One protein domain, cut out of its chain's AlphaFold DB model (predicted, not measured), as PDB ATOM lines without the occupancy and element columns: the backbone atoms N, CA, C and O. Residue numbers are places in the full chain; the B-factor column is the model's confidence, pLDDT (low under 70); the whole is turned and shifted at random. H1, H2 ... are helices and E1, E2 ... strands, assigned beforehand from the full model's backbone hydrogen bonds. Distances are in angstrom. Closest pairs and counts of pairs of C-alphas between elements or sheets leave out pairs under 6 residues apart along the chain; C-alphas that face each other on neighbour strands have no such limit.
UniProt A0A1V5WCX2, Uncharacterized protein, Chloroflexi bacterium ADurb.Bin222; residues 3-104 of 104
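This is residues 3 to 104 of the 104 residues of an uncharacterized protein of Chloroflexi bacterium ADurb.Bin222 (UniProt A0A1V5WCX2). A two-strand hairpin, E1 and E2, sits in the middle, between two short helices, H1 and H2, toward one end and a four-strand sheet, E3 to E6, toward the other. Beyond the helices, the long link of residues 24 to 45 makes the far end of the longest axis, and a second long link, residues 63 to 75, runs back from H2 to the sheet. The printed part has 102 residues, with elements in the order E1 E2 H1 H2 E3 E4 E5 E6; both sheets are antiparallel, the larger in the order E3, E4, E5, E6. The class is mixed, helices and strands, with 43 residues in named elements, under half. The whole is compact, with a radius of gyration of the C-alphas of 13.8 A, and only just elongated, spanning 41 by 27 by 24 A.

E1, residues 9 to 13, and E2, residues 19 to 23, form an antiparallel hairpin at 159 degrees, with N 10 and O 22 within hydrogen-bond range at 2.8 A. Residues 3 to 4 pair antiparallel with residues 9 to 10 of E1. H1, residues 46 to 54, has its closest C-alphas to E1 at Phe 48 and Ile 10, 7.2 A apart. H2, residues 56 to 62, touches H1 only at the corner, the closest C-alphas being those of Trp 52 and Ser 59, 5.2 A apart; they run opposite ways at a steep tilt of 63 degrees. The closest C-alphas of H2 and E1 are those of Val 58 and Ala 12, 7.0 A apart. In both helices every O i to N i+4 pair is within hydrogen-bond range. E3, residues 76 to 79, E4, residues 82 to 86, E5, residues 92 to 96, and E6, residues 101 to 103, form a meander, each strand the antiparallel neighbour of the one before. Within hydrogen-bond range are N 77 and O 84 across E3 and E4, at 3.0 A, N 85 and O 93 across E4 and E5, at 2.8 A, and N 94 and O 102 across E5 and E6, at 2.8 A. The closest C-alphas of E2 and E6 are those of Trp 19 and Trp 101, 6.7 A apart. H1 and H2 are not on this sheet.

E1 begins at C-alpha 9 (126.145, 160.910, 118.620) and is 12.8 A long; E2 is 13.9 A. H1, 11.9 A, begins at C-alpha 46 (137.597, 165.878, 121.663); H2 is 9.9 A. E3 is 10.1 A, E4 13.5 A, E5 12.9 A and E6 7.1 A, ending at C-alpha 103 (130.922, 145.164, 108.287).

The C-alphas farthest apart, of Thr 39 and Glu 80, are 43.6 A apart. The printed part has no cut. The links E2 to H1 and H2 to E3 are long. The model's pLDDT is under 70 at residues 38 to 41.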
ATOM      1  N   TRP A   3     131.445 159.270 114.861       96.06
ATOM      2  CA  TRP A   3     130.571 160.376 115.232       96.06
ATOM      3  C   TRP A   3     129.693 160.713 114.032       96.06
ATOM      4  O   TRP A   3     130.158 160.652 112.894       96.06
ATOM      5  N   ARG A   4     128.425 161.020 114.291       94.00
ATOM      6  CA  ARG A   4     127.512 161.595 113.302       94.00
ATOM      7  C   ARG A   4     127.009 162.933 113.824       94.00
ATOM      8  O   ARG A   4     126.631 163.025 114.993       94.00
ATOM      9  N   GLU A   5     127.006 163.928 112.948       93.50
ATOM     10  CA  GLU A   5     126.686 165.317 113.281       93.50
ATOM     11  C   GLU A   5     125.193 165.536 113.559       93.50
ATOM     12  O   GLU A   5     124.830 166.140 114.560       93.50
ATOM     13  N   ASP A   6     124.317 164.997 112.714       93.94
ATOM     14  CA  ASP A   6     122.866 165.239 112.739       93.94
ATOM     15  C   ASP A   6     122.170 164.885 114.067       93.94
ATOM     16  O   ASP A   6     121.222 165.558 114.470       93.94
ATOM     17  N   HIS A   7     122.642 163.850 114.762       93.81
ATOM     18  CA  HIS A   7     122.168 163.452 116.093       93.81
ATOM     19  C   HIS A   7     123.205 163.680 117.200       93.81
ATOM     20  O   HIS A   7     122.993 163.220 118.323       93.81
ATOM     21  N   ASP A   8     124.328 164.320 116.868       95.56
ATOM     22  CA  ASP A   8     125.487 164.562 117.733       95.56
ATOM     23  C   ASP A   8     125.848 163.357 118.623       95.56
ATOM     24  O   ASP A   8     125.866 163.391 119.861       95.56
ATOM     25  N   ARG A   9     126.062 162.215 117.961       96.62
ATOM     26  CA  ARG A   9     126.145 160.910 118.620       96.62
ATOM     27  C   ARG A   9     127.401 160.159 118.233       96.62
ATOM     28  O   ARG A   9     127.740 160.042 117.058       96.62
ATOM     29  N   ILE A  10     128.051 159.594 119.246       98.06
ATOM     30  CA  ILE A  10     129.273 158.803 119.134       98.06
ATOM     31  C   ILE A  10     128.939 157.323 119.308       98.06
ATOM     32  O   ILE A  10     128.282 156.926 120.266       98.06
ATOM     33  N   TYR A  11     129.426 156.486 118.403       97.94
ATOM     34  CA  TYR A  11     129.299 155.037 118.431       97.94
ATOM     35  C   TYR A  11     130.660 154.393 118.708       97.94
ATOM     36  O   TYR A  11     131.611 154.552 117.937       97.94
ATOM     37  N   ALA A  12     130.751 153.617 119.784       98.12
ATOM     38  CA  ALA A  12     131.862 152.708 120.033       98.12
ATOM     39  C   ALA A  12     131.510 151.325 119.483       98.12
ATOM     40  O   ALA A  12     130.515 150.731 119.887       98.12
ATOM     41  N   VAL A  13     132.308 150.835 118.536       98.06
ATOM     42  CA  VAL A  13     132.093 149.562 117.839       98.06
ATOM     43  C   VAL A  13     133.235 148.632 118.225       98.06
ATOM     44  O   VAL A  13     134.391 148.927 117.924       98.06
ATOM     45  N   TYR A  14     132.919 147.551 118.934       97.88
ATOM     46  CA  TYR A  14     133.907 146.692 119.585       97.88
ATOM     47  C   TYR A  14     134.219 145.452 118.756       97.88
ATOM     48  O   TYR A  14     133.332 144.864 118.136       97.88
ATOM     49  N   GLN A  15     135.459 144.965 118.840       94.94
ATOM     50  CA  GLN A  15     135.867 143.707 118.196       94.94
ATOM     51  C   GLN A  15     135.077 142.485 118.698       94.94
ATOM     52  O   GLN A  15     134.981 141.486 117.994       94.94
ATOM     53  N   SER A  16     134.451 142.578 119.876       95.94
ATOM     54  CA  SER A  16     133.567 141.547 120.438       95.94
ATOM     55  C   SER A  16     132.256 141.339 119.664       95.94
ATOM     56  O   SER A  16     131.502 140.425 119.985       95.94
ATOM     57  N   GLY A  17     131.954 142.181 118.668       97.31
ATOM     58  CA  GLY A  17     130.714 142.117 117.885       97.31
ATOM     59  C   GLY A  17     129.555 142.927 118.474       97.31
ATOM     60  O   GLY A  17     128.449 142.893 117.932       97.31
ATOM     61  N   SER A  18     129.802 143.669 119.556       98.19
ATOM     62  CA  SER A  18     128.841 144.596 120.159       98.19
ATOM     63  C   SER A  18     129.168 146.054 119.830       98.19
ATOM     64  O   SER A  18     130.287 146.371 119.416       98.19
ATOM     65  N   TRP A  19     128.202 146.954 120.002       98.38
ATOM     66  CA  TRP A  19     128.426 148.397 119.934       98.38
ATOM     67  C   TRP A  19     127.633 149.140 121.016       98.38
ATOM     68  O   TRP A  19     126.635 148.640 121.533       98.38
ATOM     69  N   GLN A  20     128.083 150.346 121.356       98.06
ATOM     70  CA  GLN A  20     127.412 151.257 122.285       98.06
ATOM     71  C   GLN A  20     127.336 152.668 121.697       98.06
ATOM     72  O   GLN A  20     128.218 153.082 120.945       98.06
ATOM     73  N   GLY A  21     126.270 153.398 122.027       97.44
ATOM     74  CA  GLY A  21     126.065 154.787 121.620       97.44
ATOM     75  C   GLY A  21     126.158 155.740 122.809       97.44
ATOM     76  O   GLY A  21     125.657 155.428 123.887       97.44
ATOM     77  N   PHE A  22     126.752 156.907 122.590       98.12
ATOM     78  CA  PHE A  22     126.958 157.955 123.581       98.12
ATOM     79  C   PHE A  22     126.576 159.301 122.973       98.12
ATOM     80  O   PHE A  22     126.880 159.559 121.809       98.12
ATOM     81  N   ALA A  23     125.930 160.166 123.752       97.31
ATOM     82  CA  ALA A  23     125.828 161.571 123.373       97.31
ATOM     83  C   ALA A  23     127.234 162.184 123.359       97.31
ATOM     84  O   ALA A  23     128.055 161.868 124.230       97.31
ATOM     85  N   ASN A  24     127.514 163.041 122.383       96.62
ATOM     86  CA  ASN A  24     128.718 163.849 122.427       96.62
ATOM     87  C   ASN A  24     128.573 164.897 123.542       96.62
ATOM     88  O   ASN A  24     127.621 165.666 123.577       96.62
ATOM     89  N   ALA A  25     129.499 164.878 124.498       96.12
ATOM     90  CA  ALA A  25     129.505 165.797 125.637       96.12
ATOM     91  C   ALA A  25     130.689 166.772 125.596       96.12
ATOM     92  O   ALA A  25     130.949 167.460 126.584       96.12
ATOM     93  N   TRP A  26     131.445 166.772 124.496       96.31
ATOM     94  CA  TRP A  26     132.538 167.705 124.261       96.31
ATOM     95  C   TRP A  26     132.007 168.926 123.512       96.31
ATOM     96  O   TRP A  26     131.307 168.776 122.511       96.31
ATOM     97  N   HIS A  27     132.367 170.120 123.972       95.12
ATOM     98  CA  HIS A  27     131.949 171.385 123.367       95.12
ATOM     99  C   HIS A  27     133.153 172.250 122.994       95.12
ATOM    100  O   HIS A  27     134.246 172.082 123.528       95.12
ATOM    101  N   GLU A  28     132.949 173.212 122.093       91.69
ATOM    102  CA  GLU A  28     134.003 174.161 121.729       91.69
ATOM    103  C   GLU A  28     134.519 174.910 122.969       91.69
ATOM    104  O   GLU A  28     133.740 175.467 123.743       91.69
ATOM    105  N   GLY A  29     135.841 174.901 123.157       93.38
ATOM    106  CA  GLY A  29     136.509 175.417 124.353       93.38
ATOM    107  C   GLY A  29     136.834 174.362 125.420       93.38
ATOM    108  O   GLY A  29     137.662 174.639 126.289       93.38
ATOM    109  N   ASP A  30     136.265 173.154 125.344       94.62
ATOM    110  CA  ASP A  30     136.709 172.035 126.180       94.62
ATOM    111  C   ASP A  30     138.142 171.607 125.805       94.62
ATOM    112  O   ASP A  30     138.563 171.751 124.651       94.62
ATOM    113  N   PRO A  31     138.905 171.011 126.743       92.12
ATOM    114  CA  PRO A  31     140.228 170.481 126.439       92.12
ATOM    115  C   PRO A  31     140.204 169.484 125.273       92.12
ATOM    116  O   PRO A  31     139.361 168.583 125.226       92.12
ATOM    117  N   THR A  32     141.171 169.599 124.358       90.94
ATOM    118  CA  THR A  32     141.339 168.663 123.232       90.94
ATOM    119  C   THR A  32     141.556 167.228 123.713       90.94
ATOM    120  O   THR A  32     141.019 166.291 123.127       90.94
ATOM    121  N   TYR A  33     142.308 167.059 124.801       91.00
ATOM    122  CA  TYR A  33     142.559 165.774 125.445       91.00
ATOM    123  C   TYR A  33     141.796 165.729 126.767       91.00
ATOM    124  O   TYR A  33     142.070 166.515 127.671       91.00
ATOM    125  N   THR A  34     140.832 164.812 126.893       92.25
ATOM    126  CA  THR A  34     140.116 164.614 128.170       92.25
ATOM    127  C   THR A  34     141.005 163.921 129.206       92.25
ATOM    128  O   THR A  34     140.919 164.210 130.397       92.25
ATOM    129  N   CYS A  35     141.866 163.012 128.755       89.44
ATOM    130  CA  CYS A  35     142.887 162.352 129.553       89.44
ATOM    131  C   CYS A  35     144.164 162.180 128.722       89.44
ATOM    132  O   CYS A  35     144.129 162.224 127.488       89.44
ATOM    133  N   GLY A  36     145.291 161.989 129.409       83.19
ATOM    134  CA  GLY A  36     146.613 162.040 128.787       83.19
ATOM    135  C   GLY A  36     147.066 163.477 128.514       83.19
ATOM    136  O   GLY A  36     146.564 164.426 129.117       83.19
ATOM    137  N   THR A  37     148.047 163.633 127.628       73.62
ATOM    138  CA  THR A  37     148.629 164.929 127.247       73.62
ATOM    139  C   THR A  37     148.916 164.962 125.748       73.62
ATOM    140  O   THR A  37     148.973 163.918 125.106       73.62
ATOM    141  N   GLU A  38     149.199 166.148 125.205       66.31
ATOM    142  CA  GLU A  38     149.644 166.347 123.813       66.31
ATOM    143  C   GLU A  38     150.919 165.554 123.459       66.31
ATOM    144  O   GLU A  38     151.142 165.180 122.313       66.31
ATOM    145  N   THR A  39     151.747 165.256 124.464       67.88
ATOM    146  CA  THR A  39     152.994 164.493 124.333       67.88
ATOM    147  C   THR A  39     152.825 162.984 124.537       67.88
ATOM    148  O   THR A  39     153.783 162.238 124.336       67.88
ATOM    149  N   THR A  40     151.637 162.525 124.942       58.88
ATOM    150  CA  THR A  40     151.342 161.108 125.193       58.88
ATOM    151  C   THR A  40     150.571 160.537 123.993       58.88
ATOM    152  O   THR A  40     149.443 160.963 123.756       58.88
ATOM    153  N   PRO A  41     151.118 159.592 123.206       61.56
ATOM    154  CA  PRO A  41     150.384 158.985 122.094       61.56
ATOM    155  C   PRO A  41     149.500 157.817 122.592       61.56
ATOM    156  O   PRO A  41     149.836 157.214 123.608       61.56
ATOM    157  N   PRO A  42     148.473 157.371 121.850       75.00
ATOM    158  CA  PRO A  42     147.406 158.145 121.232       75.00
ATOM    159  C   PRO A  42     146.134 157.939 122.075       75.00
ATOM    160  O   PRO A  42     145.555 156.854 122.101       75.00
ATOM    161  N   THR A  43     145.675 158.979 122.772       87.31
ATOM    162  CA  THR A  43     144.287 159.018 123.251       87.31
ATOM    163  C   THR A  43     143.419 159.656 122.168       87.31
ATOM    164  O   THR A  43     143.900 160.513 121.417       87.31
ATOM    165  N   PRO A  44     142.144 159.259 122.031       91.69
ATOM    166  CA  PRO A  44     141.259 159.942 121.101       91.69
ATOM    167  C   PRO A  44     141.075 161.412 121.502       91.69
ATOM    168  O   PRO A  44     141.156 161.767 122.681       91.69
ATOM    169  N   LEU A  45     140.807 162.267 120.518       92.06
ATOM    170  CA  LEU A  45     140.631 163.703 120.731       92.06
ATOM    171  C   LEU A  45     139.161 164.040 121.009       92.06
ATOM    172  O   LEU A  45     138.262 163.258 120.712       92.06
ATOM    173  N   ARG A  46     138.913 165.216 121.590       93.50
ATOM    174  CA  ARG A  46     137.597 165.878 121.663       93.50
ATOM    175  C   ARG A  46     136.474 164.942 122.129       93.50
ATOM    176  O   ARG A  46     136.589 164.346 123.200       93.50
ATOM    177  N   GLY A  47     135.393 164.804 121.356       95.69
ATOM    178  CA  GLY A  47     134.235 163.973 121.692       95.69
ATOM    179  C   GLY A  47     134.598 162.503 121.881       95.69
ATOM    180  O   GLY A  47     134.186 161.876 122.862       95.69
ATOM    181  N   PHE A  48     135.439 161.955 121.002       96.12
ATOM    182  CA  PHE A  48     135.945 160.592 121.147       96.12
ATOM    183  C   PHE A  48     136.770 160.428 122.422       96.12
ATOM    184  O   PHE A  48     136.580 159.453 123.150       96.12
ATOM    185  N   GLY A  49     137.636 161.394 122.726       94.88
ATOM    186  CA  GLY A  49     138.433 161.424 123.948       94.88
ATOM    187  C   GLY A  49     137.555 161.509 125.186       94.88
ATOM    188  O   GLY A  49     137.770 160.778 126.151       94.88
ATOM    189  N   LYS A  50     136.502 162.331 125.136       96.06
ATOM    190  CA  LYS A  50     135.527 162.469 126.216       96.06
ATOM    191  C   LYS A  50     134.887 161.127 126.539       96.06
ATOM    192  O   LYS A  50     134.888 160.727 127.699       96.06
ATOM    193  N   VAL A  51     134.399 160.403 125.534       97.50
ATOM    194  CA  VAL A  51     133.786 159.079 125.724       97.50
ATOM    195  C   VAL A  51     134.820 158.048 126.193       97.50
ATOM    196  O   VAL A  51     134.599 157.378 127.199       97.50
ATOM    197  N   TRP A  52     135.959 157.940 125.509       96.00
ATOM    198  CA  TRP A  52     136.978 156.923 125.788       96.00
ATOM    199  C   TRP A  52     137.592 157.069 127.188       96.00
ATOM    200  O   TRP A  52     137.729 156.080 127.903       96.00
ATOM    201  N   CYS A  53     137.890 158.299 127.615       94.56
ATOM    202  CA  CYS A  53     138.454 158.573 128.937       94.56
ATOM    203  C   CYS A  53     137.421 158.469 130.070       94.56
ATOM    204  O   CYS A  53     137.778 158.121 131.192       94.56
ATOM    205  N   THR A  54     136.148 158.795 129.806       96.81
ATOM    206  CA  THR A  54     135.101 158.802 130.847       96.81
ATOM    207  C   THR A  54     134.609 157.395 131.172       96.81
ATOM    208  O   THR A  54     134.350 157.081 132.333       96.81
ATOM    209  N   TYR A  55     134.470 156.533 130.163       97.19
ATOM    210  CA  TYR A  55     133.889 155.204 130.333       97.19
ATOM    211  C   TYR A  55     134.965 154.121 130.233       97.19
ATOM    212  O   TYR A  55     135.371 153.736 129.139       97.19
ATOM    213  N   ALA A  56     135.358 153.551 131.375       95.62
ATOM    214  CA  ALA A  56     136.356 152.475 131.432       95.62
ATOM    215  C   ALA A  56     135.978 151.236 130.592       95.62
ATOM    216  O   ALA A  56     136.850 150.523 130.106       95.62
ATOM    217  N   SER A  57     134.681 150.982 130.380       95.88
ATOM    218  CA  SER A  57     134.216 149.919 129.479       95.88
ATOM    219  C   SER A  57     134.533 150.207 128.010       95.88
ATOM    220  O   SER A  57     134.751 149.278 127.237       95.88
ATOM    221  N   VAL A  58     134.565 151.482 127.609       97.50
ATOM    222  CA  VAL A  58     134.907 151.890 126.244       97.50
ATOM    223  C   VAL A  58     136.400 151.720 126.016       97.50
ATOM    224  O   VAL A  58     136.775 151.038 125.065       97.50
ATOM    225  N   SER A  59     137.239 152.282 126.887       94.94
ATOM    226  CA  SER A  59     138.693 152.144 126.762       94.94
ATOM    227  C   SER A  59     139.142 150.692 126.901       94.94
ATOM    228  O   SER A  59     139.876 150.203 126.050       94.94
ATOM    229  N   GLY A  60     138.614 149.948 127.877       95.81
ATOM    230  CA  GLY A  60     138.902 148.519 128.027       95.81
ATOM    231  C   GLY A  60     138.406 147.651 126.863       95.81
ATOM    232  O   GLY A  60     139.012 146.624 126.570       95.81
ATOM    233  N   GLY A  61     137.321 148.045 126.186       96.38
ATOM    234  CA  GLY A  61     136.757 147.301 125.056       96.38
ATOM    235  C   GLY A  61     137.378 147.630 123.694       96.38
ATOM    236  O   GLY A  61     137.385 146.773 122.810       96.38
ATOM    237  N   LEU A  62     137.854 148.864 123.496       95.75
ATOM    238  CA  LEU A  62     138.498 149.310 122.253       95.75
ATOM    239  C   LEU A  62     140.022 149.158 122.287       95.75
ATOM    240  O   LEU A  62     140.625 148.962 121.235       95.75
ATOM    241  N   GLY A  63     140.624 149.248 123.474       92.94
ATOM    242  CA  GLY A  63     142.067 149.359 123.651       92.94
ATOM    243  C   GLY A  63     142.590 150.769 123.368       92.94
ATOM    244  O   GLY A  63     141.838 151.750 123.355       92.94
ATOM    245  N   GLU A  64     143.902 150.843 123.154       89.50
ATOM    246  CA  GLU A  64     144.620 152.067 122.794       89.50
ATOM    247  C   GLU A  64     144.156 152.602 121.436       89.50
ATOM    248  O   GLU A  64     143.819 151.827 120.532       89.50
ATOM    249  N   ALA A  65     144.153 153.926 121.260       88.44
ATOM    250  CA  ALA A  65     143.887 154.468 119.935       88.44
ATOM    251  C   ALA A  65     145.084 154.192 119.015       88.44
ATOM    252  O   ALA A  65     146.225 154.105 119.458       88.44
ATOM    253  N   LEU A  66     144.811 154.022 117.722       87.00
ATOM    254  CA  LEU A  66     145.830 153.690 116.719       87.00
ATOM    255  C   LEU A  66     146.122 154.864 115.783       87.00
ATOM    256  O   LEU A  66     147.211 154.958 115.227       87.00
ATOM    257  N   GLU A  67     145.150 155.762 115.624       84.12
ATOM    258  CA  GLU A  67     145.202 156.910 114.725       84.12
ATOM    259  C   GLU A  67     144.468 158.102 115.351       84.12
ATOM    260  O   GLU A  67     143.666 157.944 116.277       84.12
ATOM    261  N   LEU A  68     144.751 159.301 114.834       83.56
ATOM    262  CA  LEU A  68     144.043 160.517 115.222       83.56
ATOM    263  C   LEU A  68     142.609 160.521 114.683       83.56
ATOM    264  O   LEU A  68     142.301 159.913 113.658       83.56
ATOM    265  N   GLU A  69     141.735 161.257 115.371       88.00
ATOM    266  CA  GLU A  69     140.384 161.520 114.881       88.00
ATOM    267  C   GLU A  69     140.433 162.240 113.528       88.00
ATOM    268  O   GLU A  69     141.204 163.181 113.329       88.00
ATOM    269  N   ARG A  70     139.580 161.798 112.600       90.44
ATOM    270  CA  ARG A  70     139.459 162.360 111.258       90.44
ATOM    271  C   ARG A  70     137.990 162.557 110.914       90.44
ATOM    272  O   ARG A  70     137.215 161.604 110.965       90.44
ATOM    273  N   GLY A  71     137.640 163.780 110.527       90.94
ATOM    274  CA  GLY A  71     136.334 164.109 109.959       90.94
ATOM    275  C   GLY A  71     136.309 163.880 108.449       90.94
ATOM    276  O   GLY A  71     137.313 164.089 107.765       90.94
ATOM    277  N   PHE A  72     135.166 163.439 107.937       93.38
ATOM    278  CA  PHE A  72     134.889 163.304 106.510       93.38
ATOM    279  C   PHE A  72     133.375 163.291 106.284       93.38
ATOM    280  O   PHE A  72     132.619 162.875 107.161       93.38
ATOM    281  N   ASP A  73     132.952 163.694 105.089       92.69
ATOM    282  CA  ASP A  73     131.553 163.604 104.683       92.69
ATOM    283  C   ASP A  73     131.247 162.196 104.175       92.69
ATOM    284  O   ASP A  73     131.914 161.677 103.275       92.69
ATOM    285  N   ALA A  74     130.212 161.573 104.730       90.31
ATOM    286  CA  ALA A  74     129.736 160.284 104.262       90.31
ATOM    287  C   ALA A  74     128.236 160.099 104.514       90.31
ATOM    288  O   ALA A  74     127.685 160.674 105.455       90.31
ATOM    289  N   PRO A  75     127.552 159.278 103.695       91.94
ATOM    290  CA  PRO A  75     126.153 158.976 103.929       91.94
ATOM    291  C   PRO A  75     125.987 158.158 105.214       91.94
ATOM    292  O   PRO A  75     126.632 157.124 105.414       91.94
ATOM    293  N   VAL A  76     125.048 158.608 106.040       95.44
ATOM    294  CA  VAL A  76     124.513 157.882 107.189       95.44
ATOM    295  C   VAL A  76     123.037 157.624 106.921       95.44
ATOM    296  O   VAL A  76     122.332 158.498 106.418       95.44
ATOM    297  N   GLN A  77     122.565 156.417 107.218       96.19
ATOM    298  CA  GLN A  77     121.172 156.051 106.989       96.19
ATOM    299  C   GLN A  77     120.609 155.287 108.181       96.19
ATOM    300  O   GLN A  77     121.030 154.168 108.475       96.19
ATOM    301  N   ASP A  78     119.609 155.872 108.828       97.25
ATOM    302  CA  ASP A  78     118.781 155.156 109.791       97.25
ATOM    303  C   ASP A  78     117.823 154.195 109.070       97.25
ATOM    304  O   ASP A  78     117.333 154.460 107.967       97.25
ATOM    305  N   PHE A  79     117.550 153.057 109.698       97.12
ATOM    306  CA  PHE A  79     116.555 152.084 109.257       97.12
ATOM    307  C   PHE A  79     115.850 151.471 110.468       97.12
ATOM    308  O   PHE A  79     116.306 151.608 111.599       97.12
ATOM    309  N   GLU A  80     114.750 150.749 110.239       97.56
ATOM    310  CA  GLU A  80     113.891 150.215 111.312       97.56
ATOM    311  C   GLU A  80     114.661 149.458 112.407       97.56
ATOM    312  O   GLU A  80     114.302 149.508 113.579       97.56
ATOM    313  N   ARG A  81     115.747 148.769 112.036       97.12
ATOM    314  CA  ARG A  81     116.531 147.939 112.955       97.12
ATOM    315  C   ARG A  81     117.935 148.472 113.227       97.12
ATOM    316  O   ARG A  81     118.759 147.689 113.695       97.12
ATOM    317  N   GLY A  82     118.239 149.743 112.955       97.25
ATOM    318  CA  GLY A  82     119.559 150.291 113.271       97.25
ATOM    319  C   GLY A  82     120.003 151.487 112.436       97.25
ATOM    320  O   GLY A  82     119.192 152.253 111.928       97.25
ATOM    321  N   VAL A  83     121.321 151.621 112.289       97.56
ATOM    322  CA  VAL A  83     121.967 152.644 111.458       97.56
ATOM    323  C   VAL A  83     123.030 152.023 110.555       97.56
ATOM    324  O   VAL A  83     123.731 151.085 110.943       97.56
ATOM    325  N   ILE A  84     123.139 152.542 109.338       97.56
ATOM    326  CA  ILE A  84     124.203 152.246 108.385       97.56
ATOM    327  C   ILE A  84     125.164 153.435 108.377       97.56
ATOM    328  O   ILE A  84     124.746 154.572 108.163       97.56
ATOM    329  N   LEU A  85     126.446 153.157 108.602       96.56
ATOM    330  CA  LEU A  85     127.543 154.118 108.552       96.56
ATOM    331  C   LEU A  85     128.483 153.718 107.418       96.56
ATOM    332  O   LEU A  85     128.989 152.594 107.411       96.56
ATOM    333  N   ARG A  86     128.736 154.620 106.473       95.69
ATOM    334  CA  ARG A  86     129.712 154.393 105.404       95.69
ATOM    335  C   ARG A  86     130.959 155.228 105.661       95.69
ATOM    336  O   ARG A  86     130.843 156.388 106.029       95.69
ATOM    337  N   LEU A  87     132.139 154.647 105.482       92.62
ATOM    338  CA  LEU A  87     133.394 155.395 105.504       92.62
ATOM    339  C   LEU A  87     133.672 155.964 104.111       92.62
ATOM    340  O   LEU A  87     133.213 155.428 103.100       92.62
ATOM    341  N   ASP A  88     134.482 157.012 104.053       92.06
ATOM    342  CA  ASP A  88     135.019 157.564 102.807       92.06
ATOM    343  C   ASP A  88     135.887 156.560 102.028       92.06
ATOM    344  O   ASP A  88     135.972 156.624 100.802       92.06
ATOM    345  N   THR A  89     136.459 155.574 102.720       92.56
ATOM    346  CA  THR A  89     137.181 154.431 102.141       92.56
ATOM    347  C   THR A  89     136.259 153.381 101.499       92.56
ATOM    348  O   THR A  89     136.721 152.519 100.754       92.56
ATOM    349  N   GLY A  90     134.943 153.479 101.714       92.75
ATOM    350  CA  GLY A  90     133.927 152.614 101.110       92.75
ATOM    351  C   GLY A  90     133.389 151.514 102.027       92.75
ATOM    352  O   GLY A  90     132.294 151.013 101.760       92.75
ATOM    353  N   GLU A  91     134.086 151.183 103.117       95.62
ATOM    354  CA  GLU A  91     133.614 150.256 104.147       95.62
ATOM    355  C   GLU A  91     132.249 150.671 104.687       95.62
ATOM    356  O   GLU A  91     131.998 151.846 104.963       95.62
ATOM    357  N   THR A  92     131.378 149.687 104.901       96.94
ATOM    358  CA  THR A  92     130.041 149.935 105.443       96.94
ATOM    359  C   THR A  92     129.833 149.164 106.736       96.94
ATOM    360  O   THR A  92     129.962 147.942 106.772       96.94
ATOM    361  N   TYR A  93     129.468 149.874 107.799       97.75
ATOM    362  CA  TYR A  93     129.110 149.314 109.096       97.75
ATOM    363  C   TYR A  93     127.599 149.373 109.288       97.75
ATOM    364  O   TYR A  93     126.969 150.406 109.080       97.75
ATOM    365  N   LEU A  94     127.017 148.258 109.716       98.25
ATOM    366  CA  LEU A  94     125.622 148.154 110.117       98.25
ATOM    367  C   LEU A  94     125.593 147.989 111.628       98.25
ATOM    368  O   LEU A  94     126.092 146.983 112.130       98.25
ATOM    369  N   LEU A  95     125.026 148.957 112.341       98.38
ATOM    370  CA  LEU A  95     124.855 148.911 113.790       98.38
ATOM    371  C   LEU A  95     123.388 148.609 114.087       98.38
ATOM    372  O   LEU A  95     122.519 149.453 113.870       98.38
ATOM    373  N   PHE A  96     123.107 147.393 114.544       98.50
ATOM    374  CA  PHE A  96     121.751 146.915 114.786       98.50
ATOM    375  C   PHE A  96     121.234 147.354 116.157       98.50
ATOM    376  O   PHE A  96     121.986 147.421 117.127       98.50
ATOM    377  N   ALA A  97     119.930 147.607 116.258       97.50
ATOM    378  CA  ALA A  97     119.264 148.035 117.490       97.50
ATOM    379  C   ALA A  97     119.355 147.008 118.637       97.50
ATOM    380  O   ALA A  97     119.187 147.375 119.796       97.50
ATOM    381  N   ASP A  98     119.662 145.743 118.333       97.62
ATOM    382  CA  ASP A  98     119.922 144.689 119.323       97.62
ATOM    383  C   ASP A  98     121.345 144.743 119.923       97.62
ATOM    384  O   ASP A  98     121.721 143.874 120.710       97.62
ATOM    385  N   GLY A  99     122.142 145.749 119.548       97.62
ATOM    386  CA  GLY A  99     123.500 145.967 120.039       97.62
ATOM    387  C   GLY A  99     124.585 145.226 119.257       97.62
ATOM    388  O   GLY A  99     125.756 145.348 119.614       97.62
ATOM    389  N   LYS A 100     124.246 144.483 118.195       98.38
ATOM    390  CA  LYS A 100     125.229 143.812 117.326       98.38
ATOM    391  C   LYS A 100     125.636 144.682 116.147       98.38
ATOM    392  O   LYS A 100     124.914 145.601 115.763       98.38
ATOM    393  N   TRP A 101     126.770 144.373 115.525       98.38
ATOM    394  CA  TRP A 101     127.172 145.030 114.281       98.38
ATOM    395  C   TRP A 101     127.716 144.065 113.225       98.38
ATOM    396  O   TRP A 101     128.110 142.940 113.522       98.38
ATOM    397  N   SER A 102     127.728 144.520 111.970       97.75
ATOM    398  CA  SER A 102     128.367 143.843 110.834       97.75
ATOM    399  C   SER A 102     129.124 144.850 109.975       97.75
ATOM    400  O   SER A 102     128.701 145.997 109.862       97.75
ATOM    401  N   LYS A 103     130.203 144.408 109.323       96.06
ATOM    402  CA  LYS A 103     130.922 145.164 108.287       96.06
ATOM    403  C   LYS A 103     130.706 144.522 106.913       96.06
ATOM    404  O   LYS A 103     130.554 143.301 106.829       96.06
ATOM    405  N   ARG A 104     130.646 145.341 105.866       89.56
ATOM    406  CA  ARG A 104     130.607 144.957 104.450       89.56
ATOM    407  C   ARG A 104     131.729 145.649 103.696       89.56
ATOM    408  O   ARG A 104     132.064 146.796 104.082       89.56
TER     409      ARG A 104